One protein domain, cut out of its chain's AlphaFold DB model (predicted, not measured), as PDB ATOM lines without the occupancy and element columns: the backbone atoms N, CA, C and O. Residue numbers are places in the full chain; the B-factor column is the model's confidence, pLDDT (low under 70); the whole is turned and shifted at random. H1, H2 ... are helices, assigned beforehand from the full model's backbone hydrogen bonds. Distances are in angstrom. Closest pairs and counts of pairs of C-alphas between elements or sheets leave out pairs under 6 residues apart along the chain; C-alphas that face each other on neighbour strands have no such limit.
ATOM      1  N   SER A  12      29.077 -36.089   1.582       89.25
ATOM      2  CA  SER A  12      29.263 -36.467   2.982       89.25
ATOM      3  C   SER A  12      28.174 -37.428   3.462       89.25
ATOM      4  O   SER A  12      27.022 -37.368   3.024       89.25
ATOM      5  N   ARG A  13      28.522 -38.294   4.421       90.81
ATOM      6  CA  ARG A  13      27.623 -39.336   4.947       90.81
ATOM      7  C   ARG A  13      26.289 -38.760   5.416       90.81
ATOM      8  O   ARG A  13      25.238 -39.300   5.101       90.81
ATOM      9  N   ARG A  14      26.333 -37.634   6.133       89.88
ATOM     10  CA  ARG A  14      25.137 -36.963   6.655       89.88
ATOM     11  C   ARG A  14      24.220 -36.475   5.527       89.88
ATOM     12  O   ARG A  14      23.024 -36.730   5.579       89.88
ATOM     13  N   LYS A  15      24.771 -35.815   4.500       90.81
ATOM     14  CA  LYS A  15      23.987 -35.361   3.337       90.81
ATOM     15  C   LYS A  15      23.402 -36.550   2.564       90.81
ATOM     16  O   LYS A  15      22.238 -36.505   2.191       90.81
ATOM     17  N   TYR A  16      24.177 -37.624   2.393       92.75
ATOM     18  CA  TYR A  16      23.699 -38.850   1.750       92.75
ATOM     19  C   TYR A  16      22.517 -39.480   2.497       92.75
ATOM     20  O   TYR A  16      21.518 -39.797   1.866       92.75
ATOM     21  N   TRP A  17      22.577 -39.569   3.831       93.12
ATOM     22  CA  TRP A  17      21.444 -40.018   4.650       93.12
ATOM     23  C   TRP A  17      20.182 -39.189   4.415       93.12
ATOM     24  O   TRP A  17      19.111 -39.756   4.214       93.12
ATOM     25  N   TYR A  18      20.301 -37.858   4.409       93.19
ATOM     26  CA  TYR A  18      19.153 -36.983   4.160       93.19
ATOM     27  C   TYR A  18      18.542 -37.222   2.777       93.19
ATOM     28  O   TYR A  18      17.334 -37.419   2.676       93.19
ATOM     29  N   TYR A  19      19.359 -37.257   1.722       92.50
ATOM     30  CA  TYR A  19      18.854 -37.474   0.366       92.50
ATOM     31  C   TYR A  19      18.265 -38.871   0.173       92.50
ATOM     32  O   TYR A  19      17.195 -38.999  -0.416       92.50
ATOM     33  N   GLN A  20      18.911 -39.905   0.715       91.94
ATOM     34  CA  GLN A  20      18.406 -41.271   0.632       91.94
ATOM     35  C   GLN A  20      17.082 -41.428   1.390       91.94
ATOM     36  O   GLN A  20      16.183 -42.102   0.900       91.94
ATOM     37  N   CYS A  21      16.933 -40.772   2.545       93.06
ATOM     38  CA  CYS A  21      15.687 -40.775   3.309       93.06
ATOM     39  C   CYS A  21      14.546 -40.099   2.533       93.06
ATOM     40  O   CYS A  21      13.464 -40.668   2.412       93.06
ATOM     41  N   ILE A  22      14.802 -38.929   1.936       93.44
ATOM     42  CA  ILE A  22      13.822 -38.231   1.091       93.44
ATOM     43  C   ILE A  22      13.398 -39.129  -0.078       93.44
ATOM     44  O   ILE A  22      12.207 -39.366  -0.271       93.44
ATOM     45  N   LEU A  23      14.361 -39.680  -0.823       92.62
ATOM     46  CA  LEU A  23      14.076 -40.571  -1.950       92.62
ATOM     47  C   LEU A  23      13.294 -41.816  -1.524       92.62
ATOM     48  O   LEU A  23      12.401 -42.243  -2.248       92.62
ATOM     49  N   PHE A  24      13.591 -42.371  -0.350       91.44
ATOM     50  CA  PHE A  24      12.883 -43.525   0.191       91.44
ATOM     51  C   PHE A  24      11.419 -43.210   0.514       91.44
ATOM     52  O   PHE A  24      10.536 -43.940   0.072       91.44
ATOM     53  N   VAL A  25      11.143 -42.108   1.219       94.50
ATOM     54  CA  VAL A  25       9.771 -41.710   1.585       94.50
ATOM     55  C   VAL A  25       8.925 -41.441   0.340       94.50
ATOM     56  O   VAL A  25       7.838 -41.999   0.196       94.50
ATOM     57  N   PHE A  26       9.432 -40.624  -0.587       93.56
ATOM     58  CA  PHE A  26       8.713 -40.319  -1.824       93.56
ATOM     59  C   PHE A  26       8.588 -41.552  -2.731       93.56
ATOM     60  O   PHE A  26       7.523 -41.786  -3.297       93.56
ATOM     61  N   GLY A  27       9.637 -42.372  -2.827       92.19
ATOM     62  CA  GLY A  27       9.650 -43.579  -3.649       92.19
ATOM     63  C   GLY A  27       8.633 -44.605  -3.164       92.19
ATOM     64  O   GLY A  27       7.848 -45.105  -3.964       92.19
ATOM     65  N   LEU A  28       8.573 -44.857  -1.851       92.19
ATOM     66  CA  LEU A  28       7.549 -45.717  -1.255       92.19
ATOM     67  C   LEU A  28       6.135 -45.181  -1.482       92.19
ATOM     68  O   LEU A  28       5.229 -45.964  -1.771       92.19
ATOM     69  N   GLY A  29       5.942 -43.864  -1.366       92.81
ATOM     70  CA  GLY A  29       4.655 -43.226  -1.628       92.81
ATOM     71  C   GLY A  29       4.183 -43.455  -3.064       92.81
ATOM     72  O   GLY A  29       3.063 -43.920  -3.278       92.81
ATOM     73  N   ILE A  30       5.055 -43.196  -4.043       92.25
ATOM     74  CA  ILE A  30       4.754 -43.393  -5.468       92.25
ATOM     75  C   ILE A  30       4.519 -44.871  -5.781       92.25
ATOM     76  O   ILE A  30       3.544 -45.189  -6.455       92.25
ATOM     77  N   GLU A  31       5.356 -45.777  -5.274       89.81
ATOM     78  CA  GLU A  31       5.205 -47.217  -5.506       89.81
ATOM     79  C   GLU A  31       3.858 -47.722  -4.976       89.81
ATOM     80  O   GLU A  31       3.083 -48.327  -5.719       89.81
ATOM     81  N   THR A  32       3.535 -47.397  -3.722       91.06
ATOM     82  CA  THR A  32       2.281 -47.807  -3.072       91.06
ATOM     83  C   THR A  32       1.068 -47.257  -3.819       91.06
ATOM     84  O   THR A  32       0.110 -47.983  -4.091       91.06
ATOM     85  N   PHE A  33       1.118 -45.979  -4.199       89.19
ATOM     86  CA  PHE A  33       0.032 -45.338  -4.926       89.19
ATOM     87  C   PHE A  33      -0.120 -45.896  -6.348       89.19
ATOM     88  O   PHE A  33      -1.236 -46.165  -6.789       89.19
ATOM     89  N   SER A  34       0.988 -46.159  -7.046       87.94
ATOM     90  CA  SER A  34       0.970 -46.775  -8.377       87.94
ATOM     91  C   SER A  34       0.349 -48.175  -8.343       87.94
ATOM     92  O   SER A  34      -0.492 -48.487  -9.184       87.94
ATOM     93  N   MET A  35       0.668 -48.987  -7.330       87.44
ATOM     94  CA  MET A  35       0.058 -50.303  -7.127       87.44
ATOM     95  C   MET A  35      -1.443 -50.214  -6.848       87.44
ATOM     96  O   MET A  35      -2.213 -51.039  -7.341       87.44
ATOM     97  N   PHE A  36      -1.880 -49.199  -6.100       86.25
ATOM     98  CA  PHE A  36      -3.301 -48.954  -5.869       86.25
ATOM     99  C   PHE A  36      -4.044 -48.615  -7.171       86.25
ATOM    100  O   PHE A  36      -5.078 -49.222  -7.460       86.25
ATOM    101  N   VAL A  37      -3.496 -47.705  -7.988       83.88
ATOM    102  CA  VAL A  37      -4.058 -47.346  -9.305       83.88
ATOM    103  C   VAL A  37      -4.091 -48.559 -10.231       83.88
ATOM    104  O   VAL A  37      -5.115 -48.817 -10.864       83.88
ATOM    105  N   TYR A  38      -3.007 -49.335 -10.270       83.56
ATOM    106  CA  TYR A  38      -2.922 -50.556 -11.063       83.56
ATOM    107  C   TYR A  38      -4.006 -51.555 -10.654       83.56
ATOM    108  O   TYR A  38      -4.811 -51.954 -11.490       83.56
ATOM    109  N   LYS A  39      -4.111 -51.882  -9.358       82.75
ATOM    110  CA  LYS A  39      -5.134 -52.799  -8.836       82.75
ATOM    111  C   LYS A  39      -6.552 -52.335  -9.171       82.75
ATOM    112  O   LYS A  39      -7.368 -53.152  -9.584       82.75
ATOM    113  N   LYS A  40      -6.849 -51.043  -9.005       79.31
ATOM    114  CA  LYS A  40      -8.161 -50.477  -9.348       79.31
ATOM    115  C   LYS A  40      -8.458 -50.634 -10.844       79.31
ATOM    116  O   LYS A  40      -9.525 -51.121 -11.202       79.31
ATOM    117  N   SER A  41      -7.484 -50.308 -11.694       73.69
ATOM    118  CA  SER A  41      -7.591 -50.462 -13.147       73.69
ATOM    119  C   SER A  41      -7.836 -51.918 -13.564       73.69
ATOM    120  O   SER A  41      -8.648 -52.158 -14.457       73.69
ATOM    121  N   LEU A  42      -7.192 -52.884 -12.886       73.81
ATOM    122  CA  LEU A  42      -7.384 -54.317 -13.144       73.81
ATOM    123  C   LEU A  42      -8.807 -54.806 -12.817       73.81
ATOM    124  O   LEU A  42      -9.330 -55.681 -13.499       73.81
ATOM    125  N   ILE A  43      -9.421 -54.273 -11.756       74.38
ATOM    126  CA  ILE A  43     -10.771 -54.670 -11.322       74.38
ATOM    127  C   ILE A  43     -11.839 -54.061 -12.240       74.38
ATOM    128  O   ILE A  43     -12.819 -54.722 -12.570       74.38
ATOM    129  N   GLU A  44     -11.658 -52.804 -12.656       70.06
ATOM    130  CA  GLU A  44     -12.634 -52.077 -13.480       70.06
ATOM    131  C   GLU A  44     -12.602 -52.499 -14.957       70.06
ATOM    132  O   GLU A  44     -13.632 -52.494 -15.631       70.06
ATOM    133  N   ASN A  45     -11.436 -52.906 -15.470       63.47
ATOM    134  CA  ASN A  45     -11.278 -53.374 -16.842       63.47
ATOM    135  C   ASN A  45     -11.044 -54.882 -16.850       63.47
ATOM    136  O   ASN A  45      -9.903 -55.326 -16.762       63.47
ATOM    137  N   ASN A  46     -12.124 -55.663 -17.000       64.56
ATOM    138  CA  ASN A  46     -12.065 -57.097 -17.316       64.56
ATOM    139  C   ASN A  46     -10.877 -57.364 -18.253       64.56
ATOM    140  O   ASN A  46     -10.783 -56.707 -19.293       64.56
ATOM    141  N   TYR A  47      -9.992 -58.290 -17.866       56.31
ATOM    142  CA  TYR A  47      -8.577 -58.380 -18.263       56.31
ATOM    143  C   TYR A  47      -8.232 -58.339 -19.774       56.31
ATOM    144  O   TYR A  47      -7.071 -58.347 -20.160       56.31
ATOM    145  N   LEU A  48      -9.221 -58.316 -20.657       55.06
ATOM    146  CA  LEU A  48      -9.082 -58.265 -22.108       55.06
ATOM    147  C   LEU A  48      -9.098 -56.834 -22.676       55.06
ATOM    148  O   LEU A  48      -8.652 -56.633 -23.802       55.06
ATOM    149  N   LYS A  49      -9.556 -55.823 -21.920       52.22
ATOM    150  CA  LYS A  49      -9.583 -54.418 -22.382       52.22
ATOM    151  C   LYS A  49      -8.270 -53.645 -22.180       52.22
ATOM    152  O   LYS A  49      -8.204 -52.496 -22.595       52.22
ATOM    153  N   TYR A  50      -7.221 -54.252 -21.608       52.97
ATOM    154  CA  TYR A  50      -5.946 -53.570 -21.307       52.97
ATOM    155  C   TYR A  50      -5.205 -53.006 -22.519       52.97
ATOM    156  O   TYR A  50      -4.425 -52.073 -22.365       52.97
ATOM    157  N   PHE A  51      -5.424 -53.567 -23.710       51.19
ATOM    158  CA  PHE A  51      -4.802 -53.061 -24.936       51.19
ATOM    159  C   PHE A  51      -5.485 -51.802 -25.478       51.19
ATOM    160  O   PHE A  51      -4.943 -51.146 -26.365       51.19
ATOM    161  N   VAL A  52      -6.651 -51.439 -24.935       54.56
ATOM    162  CA  VAL A  52      -7.286 -50.152 -25.203       54.56
ATOM    163  C   VAL A  52      -6.793 -49.184 -24.135       54.56
ATOM    164  O   VAL A  52      -7.091 -49.341 -22.954       54.56
ATOM    165  N   ILE A  53      -5.987 -48.220 -24.574       54.03
ATOM    166  CA  ILE A  53      -5.406 -47.134 -23.779       54.03
ATOM    167  C   ILE A  53      -6.518 -46.472 -22.949       54.03
ATOM    168  O   ILE A  53      -7.328 -45.702 -23.464       54.03
ATOM    169  N   ASN A  54      -6.592 -46.824 -21.666       62.06
ATOM    170  CA  ASN A  54      -7.517 -46.247 -20.698       62.06
ATOM    171  C   ASN A  54      -6.726 -45.289 -19.798       62.06
ATOM    172  O   ASN A  54      -5.688 -45.673 -19.258       62.06
ATOM    173  N   GLY A  55      -7.251 -44.084 -19.553       67.75
ATOM    174  CA  GLY A  55      -6.581 -43.039 -18.758       67.75
ATOM    175  C   GLY A  55      -5.955 -43.477 -17.412       67.75
ATOM    176  O   GLY A  55      -4.870 -42.995 -17.083       67.75
ATOM    177  N   PRO A  56      -6.539 -44.419 -16.635       71.38
ATOM    178  CA  PRO A  56      -5.909 -44.940 -15.416       71.38
ATOM    179  C   PRO A  56      -4.587 -45.689 -15.652       71.38
ATOM    180  O   PRO A  56      -3.697 -45.648 -14.803       71.38
ATOM    181  N   PHE A  57      -4.443 -46.377 -16.790       71.62
ATOM    182  CA  PHE A  57      -3.220 -47.100 -17.143       71.62
ATOM    183  C   PHE A  57      -2.101 -46.139 -17.570       71.62
ATOM    184  O   PHE A  57      -0.955 -46.308 -17.157       71.62
ATOM    185  N   ASP A  58      -2.441 -45.074 -18.298       78.44
ATOM    186  CA  ASP A  58      -1.486 -44.014 -18.644       78.44
ATOM    187  C   ASP A  58      -0.969 -43.293 -17.399       78.44
ATOM    188  O   ASP A  58       0.228 -43.028 -17.276       78.44
ATOM    189  N   PHE A  59      -1.848 -43.043 -16.428       81.31
ATOM    190  CA  PHE A  59      -1.453 -42.449 -15.156       81.31
ATOM    191  C   PHE A  59      -0.528 -43.366 -14.342       81.31
ATOM    192  O   PHE A  59       0.463 -42.902 -13.779       81.31
ATOM    193  N   TYR A  60      -0.786 -44.678 -14.331       85.62
ATOM    194  CA  TYR A  60       0.141 -45.656 -13.754       85.62
ATOM    195  C   TYR A  60       1.521 -45.608 -14.433       85.62
ATOM    196  O   TYR A  60       2.541 -45.534 -13.744       85.62
ATOM    197  N   ASN A  61       1.568 -45.593 -15.769       85.00
ATOM    198  CA  ASN A  61       2.825 -45.507 -16.519       85.00
ATOM    199  C   ASN A  61       3.572 -44.197 -16.237       85.00
ATOM    200  O   ASN A  61       4.787 -44.210 -16.047       85.00
ATOM    201  N   PHE A  62       2.857 -43.076 -16.129       87.50
ATOM    202  CA  PHE A  62       3.435 -41.800 -15.717       87.50
ATOM    203  C   PHE A  62       4.093 -41.893 -14.331       87.50
ATOM    204  O   PHE A  62       5.256 -41.517 -14.178       87.50
ATOM    205  N   LEU A  63       3.401 -42.462 -13.336       89.06
ATOM    206  CA  LEU A  63       3.965 -42.668 -11.995       89.06
ATOM    207  C   LEU A  63       5.216 -43.556 -12.029       89.06
ATOM    208  O   LEU A  63       6.185 -43.277 -11.322       89.06
ATOM    209  N   ARG A  64       5.232 -44.585 -12.885       89.62
ATOM    210  CA  ARG A  64       6.410 -45.437 -13.093       89.62
ATOM    211  C   ARG A  64       7.587 -44.665 -13.678       89.62
ATOM    212  O   ARG A  64       8.700 -44.824 -13.186       89.62
ATOM    213  N   ILE A  65       7.363 -43.798 -14.664       90.19
ATOM    214  CA  ILE A  65       8.421 -42.943 -15.228       90.19
ATOM    215  C   ILE A  65       9.005 -42.025 -14.145       90.19
ATOM    216  O   ILE A  65      10.225 -41.944 -14.001       90.19
ATOM    217  N   VAL A  66       8.154 -41.384 -13.338       91.00
ATOM    218  CA  VAL A  66       8.603 -40.531 -12.223       91.00
ATOM    219  C   VAL A  66       9.427 -41.334 -11.213       91.00
ATOM    220  O   VAL A  66      10.494 -40.889 -10.787       91.00
ATOM    221  N   PHE A  67       8.983 -42.545 -10.878       90.75
ATOM    222  CA  PHE A  67       9.721 -43.450 -10.000       90.75
ATOM    223  C   PHE A  67      11.103 -43.816 -10.568       90.75
ATOM    224  O   PHE A  67      12.102 -43.756  -9.852       90.75
ATOM    225  N   PHE A  68      11.203 -44.109 -11.869       89.50
ATOM    226  CA  PHE A  68      12.488 -44.366 -12.528       89.50
ATOM    227  C   PHE A  68      13.438 -43.165 -12.462       89.50
ATOM    228  O   PHE A  68      14.624 -43.340 -12.178       89.50
ATOM    229  N   ILE A  69      12.934 -41.942 -12.654       91.25
ATOM    230  CA  ILE A  69      13.744 -40.721 -12.518       91.25
ATOM    231  C   ILE A  69      14.317 -40.612 -11.099       91.25
ATOM    232  O   ILE A  69      15.491 -40.282 -10.925       91.25
ATOM    233  N   MET A  70      13.530 -40.945 -10.073       90.56
ATOM    234  CA  MET A  70      14.010 -40.947  -8.691       90.56
ATOM    235  C   MET A  70      15.120 -41.970  -8.440       90.56
ATOM    236  O   MET A  70      16.080 -41.657  -7.731       90.56
ATOM    237  N   ILE A  71      15.031 -43.164  -9.036       88.50
ATOM    238  CA  ILE A  71      16.099 -44.171  -8.962       88.50
ATOM    239  C   ILE A  71      17.394 -43.614  -9.562       88.50
ATOM    240  O   ILE A  71      18.453 -43.728  -8.945       88.50
ATOM    241  N   ILE A  72      17.314 -42.953 -10.723       89.00
ATOM    242  CA  ILE A  72      18.476 -42.320 -11.367       89.00
ATOM    243  C   ILE A  72      19.084 -41.246 -10.452       89.00
ATOM    244  O   ILE A  72      20.301 -41.171 -10.301       89.00
ATOM    245  N   ILE A  73      18.264 -40.438  -9.781       90.38
ATOM    246  CA  ILE A  73      18.763 -39.439  -8.825       90.38
ATOM    247  C   ILE A  73      19.470 -40.114  -7.637       90.38
ATOM    248  O   ILE A  73      20.566 -39.698  -7.252       90.38
ATOM    249  N   GLY A  74      18.891 -41.183  -7.082       89.94
ATOM    250  CA  GLY A  74      19.511 -41.968  -6.009       89.94
ATOM    251  C   GLY A  74      20.865 -42.545  -6.412       89.94
ATOM    252  O   GLY A  74      21.837 -42.449  -5.657       89.94
ATOM    253  N   PHE A  75      20.959 -43.042  -7.642       89.25
ATOM    254  CA  PHE A  75      22.199 -43.513  -8.243       89.25
ATOM    255  C   PHE A  75      23.281 -42.425  -8.292       89.25
ATOM    256  O   PHE A  75      24.429 -42.664  -7.910       89.25
ATOM    257  N   LEU A  76      22.926 -41.206  -8.711       90.56
ATOM    258  CA  LEU A  76      23.871 -40.086  -8.781       90.56
ATOM    259  C   LEU A  76      24.425 -39.733  -7.392       90.56
ATOM    260  O   LEU A  76      25.631 -39.528  -7.233       90.56
ATOM    261  N   PHE A  77      23.575 -39.718  -6.363       91.62
ATOM    262  CA  PHE A  77      24.028 -39.497  -4.988       91.62
ATOM    263  C   PHE A  77      24.927 -40.621  -4.483       91.62
ATOM    264  O   PHE A  77      25.907 -40.362  -3.780       91.62
ATOM    265  N   GLN A  78      24.638 -41.858  -4.874       91.00
ATOM    266  CA  GLN A  78      25.452 -43.010  -4.531       91.00
ATOM    267  C   GLN A  78      26.841 -42.951  -5.184       91.00
ATOM    268  O   GLN A  78      27.847 -43.160  -4.504       91.00
ATOM    269  N   ALA A  79      26.923 -42.578  -6.462       90.75
ATOM    270  CA  ALA A  79      28.187 -42.366  -7.168       90.75
ATOM    271  C   ALA A  79      29.064 -41.317  -6.466       90.75
ATOM    272  O   ALA A  79      30.244 -41.560  -6.210       90.75
ATOM    273  N   ARG A  80      28.474 -40.187  -6.055       90.94
ATOM    274  CA  ARG A  80      29.173 -39.154  -5.270       90.94
ATOM    275  C   ARG A  80      29.598 -39.644  -3.889       90.94
ATOM    276  O   ARG A  80      30.647 -39.248  -3.378       90.94
ATOM    277  N   ARG A  81      28.794 -40.507  -3.263       91.94
ATOM    278  CA  ARG A  81      29.136 -41.104  -1.970       91.94
ATOM    279  C   ARG A  81      30.337 -42.040  -2.088       91.94
ATOM    280  O   ARG A  81      31.180 -42.034  -1.197       91.94
ATOM    281  N   PHE A  82      30.458 -42.786  -3.185       91.62
ATOM    282  CA  PHE A  82      31.644 -43.603  -3.438       91.62
ATOM    283  C   PHE A  82      32.909 -42.764  -3.596       91.62
ATOM    284  O   PHE A  82      33.923 -43.120  -3.002       91.62
ATOM    285  N   VAL A  83      32.837 -41.618  -4.277       90.25
ATOM    286  CA  VAL A  83      33.973 -40.686  -4.369       90.25
ATOM    287  C   VAL A  83      34.416 -40.207  -2.979       90.25
ATOM    288  O   VAL A  83      35.605 -40.227  -2.683       90.25
ATOM    289  N   ASP A  84      33.476 -39.866  -2.089       88.12
ATOM    290  CA  ASP A  84      33.786 -39.469  -0.700       88.12
ATOM    291  C   ASP A  84      34.425 -40.600   0.126       88.12
ATOM    292  O   ASP A  84      35.267 -40.365   0.990       88.12
ATOM    293  N   ILE A  85      34.055 -41.849  -0.157       89.50
ATOM    294  CA  ILE A  85      34.648 -43.049   0.453       89.50
ATOM    295  C   ILE A  85      36.045 -43.355  -0.136       89.50
ATOM    296  O   ILE A  85      36.799 -44.133   0.448       89.50
ATOM    297  N   GLY A  86      36.421 -42.740  -1.263       86.00
ATOM    298  CA  GLY A  86      37.650 -43.042  -2.004       86.00
ATOM    299  C   GLY A  86      37.520 -44.254  -2.934       86.00
ATOM    300  O   GLY A  86      38.518 -44.877  -3.284       86.00
ATOM    301  N   TRP A  87      36.294 -44.630  -3.294       87.69
ATOM    302  CA  TRP A  87      35.984 -45.704  -4.234       87.69
ATOM    303  C   TRP A  87      35.649 -45.145  -5.618       87.69
ATOM    304  O   TRP A  87      35.281 -43.981  -5.778       87.69
ATOM    305  N   SER A  88      35.748 -46.000  -6.638       87.25
ATOM    306  CA  SER A  88      35.370 -45.628  -8.000       87.25
ATOM    307  C   SER A  88      33.872 -45.324  -8.090       87.25
ATOM    308  O   SER A  88      33.038 -46.124  -7.665       87.25
ATOM    309  N   LYS A  89      33.518 -44.196  -8.719       86.38
ATOM    310  CA  LYS A  89      32.122 -43.816  -9.002       86.38
ATOM    311  C   LYS A  89      31.369 -44.868  -9.820       86.38
ATOM    312  O   LYS A  89      30.156 -44.988  -9.688       86.38
ATOM    313  N   PHE A  90      32.085 -45.668 -10.614       85.50
ATOM    314  CA  PHE A  90      31.509 -46.741 -11.423       85.50
ATOM    315  C   PHE A  90      31.001 -47.920 -10.587       85.50
ATOM    316  O   PHE A  90      30.173 -48.677 -11.076       85.50
ATOM    317  N   VAL A  91      31.407 -48.046  -9.317       84.56
ATOM    318  CA  VAL A  91      30.825 -49.039  -8.395       84.56
ATOM    319  C   VAL A  91      29.332 -48.782  -8.196       84.56
ATOM    320  O   VAL A  91      28.577 -49.729  -7.992       84.56
ATOM    321  N   ALA A  92      28.880 -47.530  -8.344       83.88
ATOM    322  CA  ALA A  92      27.456 -47.232  -8.357       83.88
ATOM    323  C   ALA A  92      26.725 -47.993  -9.466       83.88
ATOM    324  O   ALA A  92      25.632 -48.449  -9.196       83.88
ATOM    325  N   LEU A  93      27.309 -48.242 -10.651       85.19
ATOM    326  CA  LEU A  93      26.647 -48.993 -11.743       85.19
ATOM    327  C   LEU A  93      26.153 -50.373 -11.308       85.19
ATOM    328  O   LEU A  93      25.121 -50.834 -11.788       85.19
ATOM    329  N   LEU A  94      26.837 -50.999 -10.351       82.06
ATOM    330  CA  LEU A  94      26.417 -52.280  -9.798       82.06
ATOM    331  C   LEU A  94      25.095 -52.177  -9.023       82.06
ATOM    332  O   LEU A  94      24.383 -53.172  -8.922       82.06
ATOM    333  N   SER A  95      24.727 -50.993  -8.522       80.44
ATOM    334  CA  SER A  95      23.467 -50.761  -7.809       80.44
ATOM    335  C   SER A  95      22.225 -50.790  -8.702       80.44
ATOM    336  O   SER A  95      21.115 -50.853  -8.179       80.44
ATOM    337  N   LEU A  96      22.397 -50.831 -10.032       78.94
ATOM    338  CA  LEU A  96      21.305 -51.108 -10.972       78.94
ATOM    339  C   LEU A  96      20.731 -52.521 -10.793       78.94
ATOM    340  O   LEU A  96      19.565 -52.754 -11.103       78.94
ATOM    341  N   LEU A  97      21.528 -53.464 -10.277       84.00
ATOM    342  CA  LEU A  97      21.038 -54.786  -9.901       84.00
ATOM    343  C   LEU A  97      20.339 -54.690  -8.534       84.00
ATOM    344  O   LEU A  97      20.996 -54.307  -7.569       84.00
ATOM    345  N   PRO A  98      19.064 -55.096  -8.390       75.88
ATOM    346  CA  PRO A  98      18.269 -54.830  -7.183       75.88
ATOM    347  C   PRO A  98      18.931 -55.267  -5.866       75.88
ATOM    348  O   PRO A  98      19.003 -54.494  -4.913       75.88
ATOM    349  N   LEU A  99      19.473 -56.488  -5.817       81.25
ATOM    350  CA  LEU A  99      20.117 -57.030  -4.613       81.25
ATOM    351  C   LEU A  99      21.434 -56.317  -4.289       81.25
ATOM    352  O   LEU A  99      21.722 -56.006  -3.132       81.25
ATOM    353  N   VAL A 100      22.224 -56.019  -5.318       85.00
ATOM    354  CA  VAL A 100      23.493 -55.300  -5.163       85.00
ATOM    355  C   VAL A 100      23.232 -53.838  -4.796       85.00
ATOM    356  O   VAL A 100      23.989 -53.252  -4.022       85.00
ATOM    357  N   GLY A 101      22.124 -53.265  -5.264       84.00
ATOM    358  CA  GLY A 101      21.646 -51.939  -4.899       84.00
ATOM    359  C   GLY A 101      21.461 -51.785  -3.398       84.00
ATOM    360  O   GLY A 101      22.054 -50.894  -2.800       84.00
ATOM    361  N   ILE A 102      20.759 -52.721  -2.760       85.31
ATOM    362  CA  ILE A 102      20.533 -52.692  -1.307       85.31
ATOM    363  C   ILE A 102      21.863 -52.732  -0.540       85.31
ATOM    364  O   ILE A 102      22.092 -51.921   0.361       85.31
ATOM    365  N   ILE A 103      22.768 -53.636  -0.928       89.31
ATOM    366  CA  ILE A 103      24.079 -53.793  -0.282       89.31
ATOM    367  C   ILE A 103      24.903 -52.513  -0.427       89.31
ATOM    368  O   ILE A 103      25.442 -51.983   0.547       89.31
ATOM    369  N   THR A 104      24.992 -51.992  -1.647       89.62
ATOM    370  CA  THR A 104      25.789 -50.805  -1.956       89.62
ATOM    371  C   THR A 104      25.216 -49.549  -1.293       89.62
ATOM    372  O   THR A 104      25.992 -48.746  -0.774       89.62
ATOM    373  N   THR A 105      23.890 -49.396  -1.210       90.12
ATOM    374  CA  THR A 105      23.242 -48.339  -0.416       90.12
ATOM    375  C   THR A 105      23.588 -48.476   1.065       90.12
ATOM    376  O   THR A 105      23.982 -47.490   1.688       90.12
ATOM    377  N   GLY A 106      23.529 -49.689   1.627       90.00
ATOM    378  CA  GLY A 106      23.930 -49.953   3.012       90.00
ATOM    379  C   GLY A 106      25.372 -49.522   3.294       90.00
ATOM    380  O   GLY A 106      25.630 -48.766   4.232       90.00
ATOM    381  N   ILE A 107      26.315 -49.909   2.430       90.56
ATOM    382  CA  ILE A 107      27.717 -49.472   2.527       90.56
ATOM    383  C   ILE A 107      27.802 -47.942   2.513       90.56
ATOM    384  O   ILE A 107      28.456 -47.352   3.372       90.56
ATOM    385  N   CYS A 108      27.122 -47.291   1.569       91.19
ATOM    386  CA  CYS A 108      27.123 -45.839   1.422       91.19
ATOM    387  C   CYS A 108      26.560 -45.101   2.655       91.19
ATOM    388  O   CYS A 108      27.062 -44.022   2.994       91.19
ATOM    389  N   LEU A 109      25.574 -45.685   3.347       92.19
ATOM    390  CA  LEU A 109      24.971 -45.137   4.566       92.19
ATOM    391  C   LEU A 109      25.891 -45.258   5.789       92.19
ATOM    392  O   LEU A 109      25.994 -44.306   6.569       92.19
TER     393      LEU A 109
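This is residues 12 to 109 of the 124 residues of the protein "DUF805 domain-containing protein" of Enterococcus faecalis (UniProt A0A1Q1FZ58). A long helical hairpin, H1 and H2 side by side and running opposite ways, makes the length of a rod, and two short helices form a small head on it at one end. There the chain folds back as H3 along residues 75 to 83 of H2, and H4 then turns to reach residues 13 to 17 of H1 with its residues 108 to 109; the ten-residue link of H1 to H2 makes the other end. The printed part has 98 residues with four named helices, in the order H1, H2, H3, H4, and no named strand: all helix. It is loose, with a radius of gyration of the C-alphas of 17.0 A, and its C-alphas span 53 by 22 by 17 A.

Find C-alpha 13 at (27.623, -39.336, 4.947); from there H1, residues 13 to 44, runs 46.1 A to C-alpha 44 at (-12.634, -52.077, -13.480). H2, residues 55 to 85, goes back over 45.5 A. After it come H3, residues 89 to 96, 13.2 A long, and H4, residues 98 to 109, 16.6 A long, which ends with C-alpha 109 at (24.971, -45.137, 4.566).

Begin with H1 and H2, a helical hairpin: they touch with 26 pairs of C-alphas within 8 A, the closest being those of Ser 34 and Tyr 60, 5.6 A apart. They run opposite ways at a shallow tilt of 18 degrees. Look next at residues 75 to 83 of H2, which alone touch H3; the closest C-alphas are those of Ala 79 and Lys 89, 4.6 A apart. This hairpin has a shallow tilt of 33 degrees, only just short of steep, opposite ways. H3 and H4 are a hairpin too, at a steep tilt of 44 degrees, opposite ways; their closest C-alphas, of Ser 95 and Gly 101, are 3.6 A apart. H4 touches H2 with residues 105 to 108 alone, closest at the C-alphas of Arg 81 and Cys 108, 6.2 A, at a steep tilt of 46 degrees, the same way. H4 touches H1 with residues 108 to 109 alone, at a shallow tilt of 30 degrees, opposite ways; the closest C-alphas are those of Trp 17 and Leu 109, 6.2 A apart. H1 and H3 are apart. In H1, H2 and H4 every O i to N i+4 pair is within hydrogen-bond range; in H3 0 of 4 are, beside 5 of 5 O i to N i+3 pairs.

The two C-alphas farthest apart are those of Asn 46 and Gly 86, 53.9 A, while those of Ser 12 and Leu 109, the first and last printed, are 9.8 A apart. The printed part has no cut. The links H2 to H3 and H3 to H4 are tight, H1 to H2 is short, and no link is long. Look for low confidence at residues 45 to 55, where pLDDT is under 70; the mean of the printed part is 84.0.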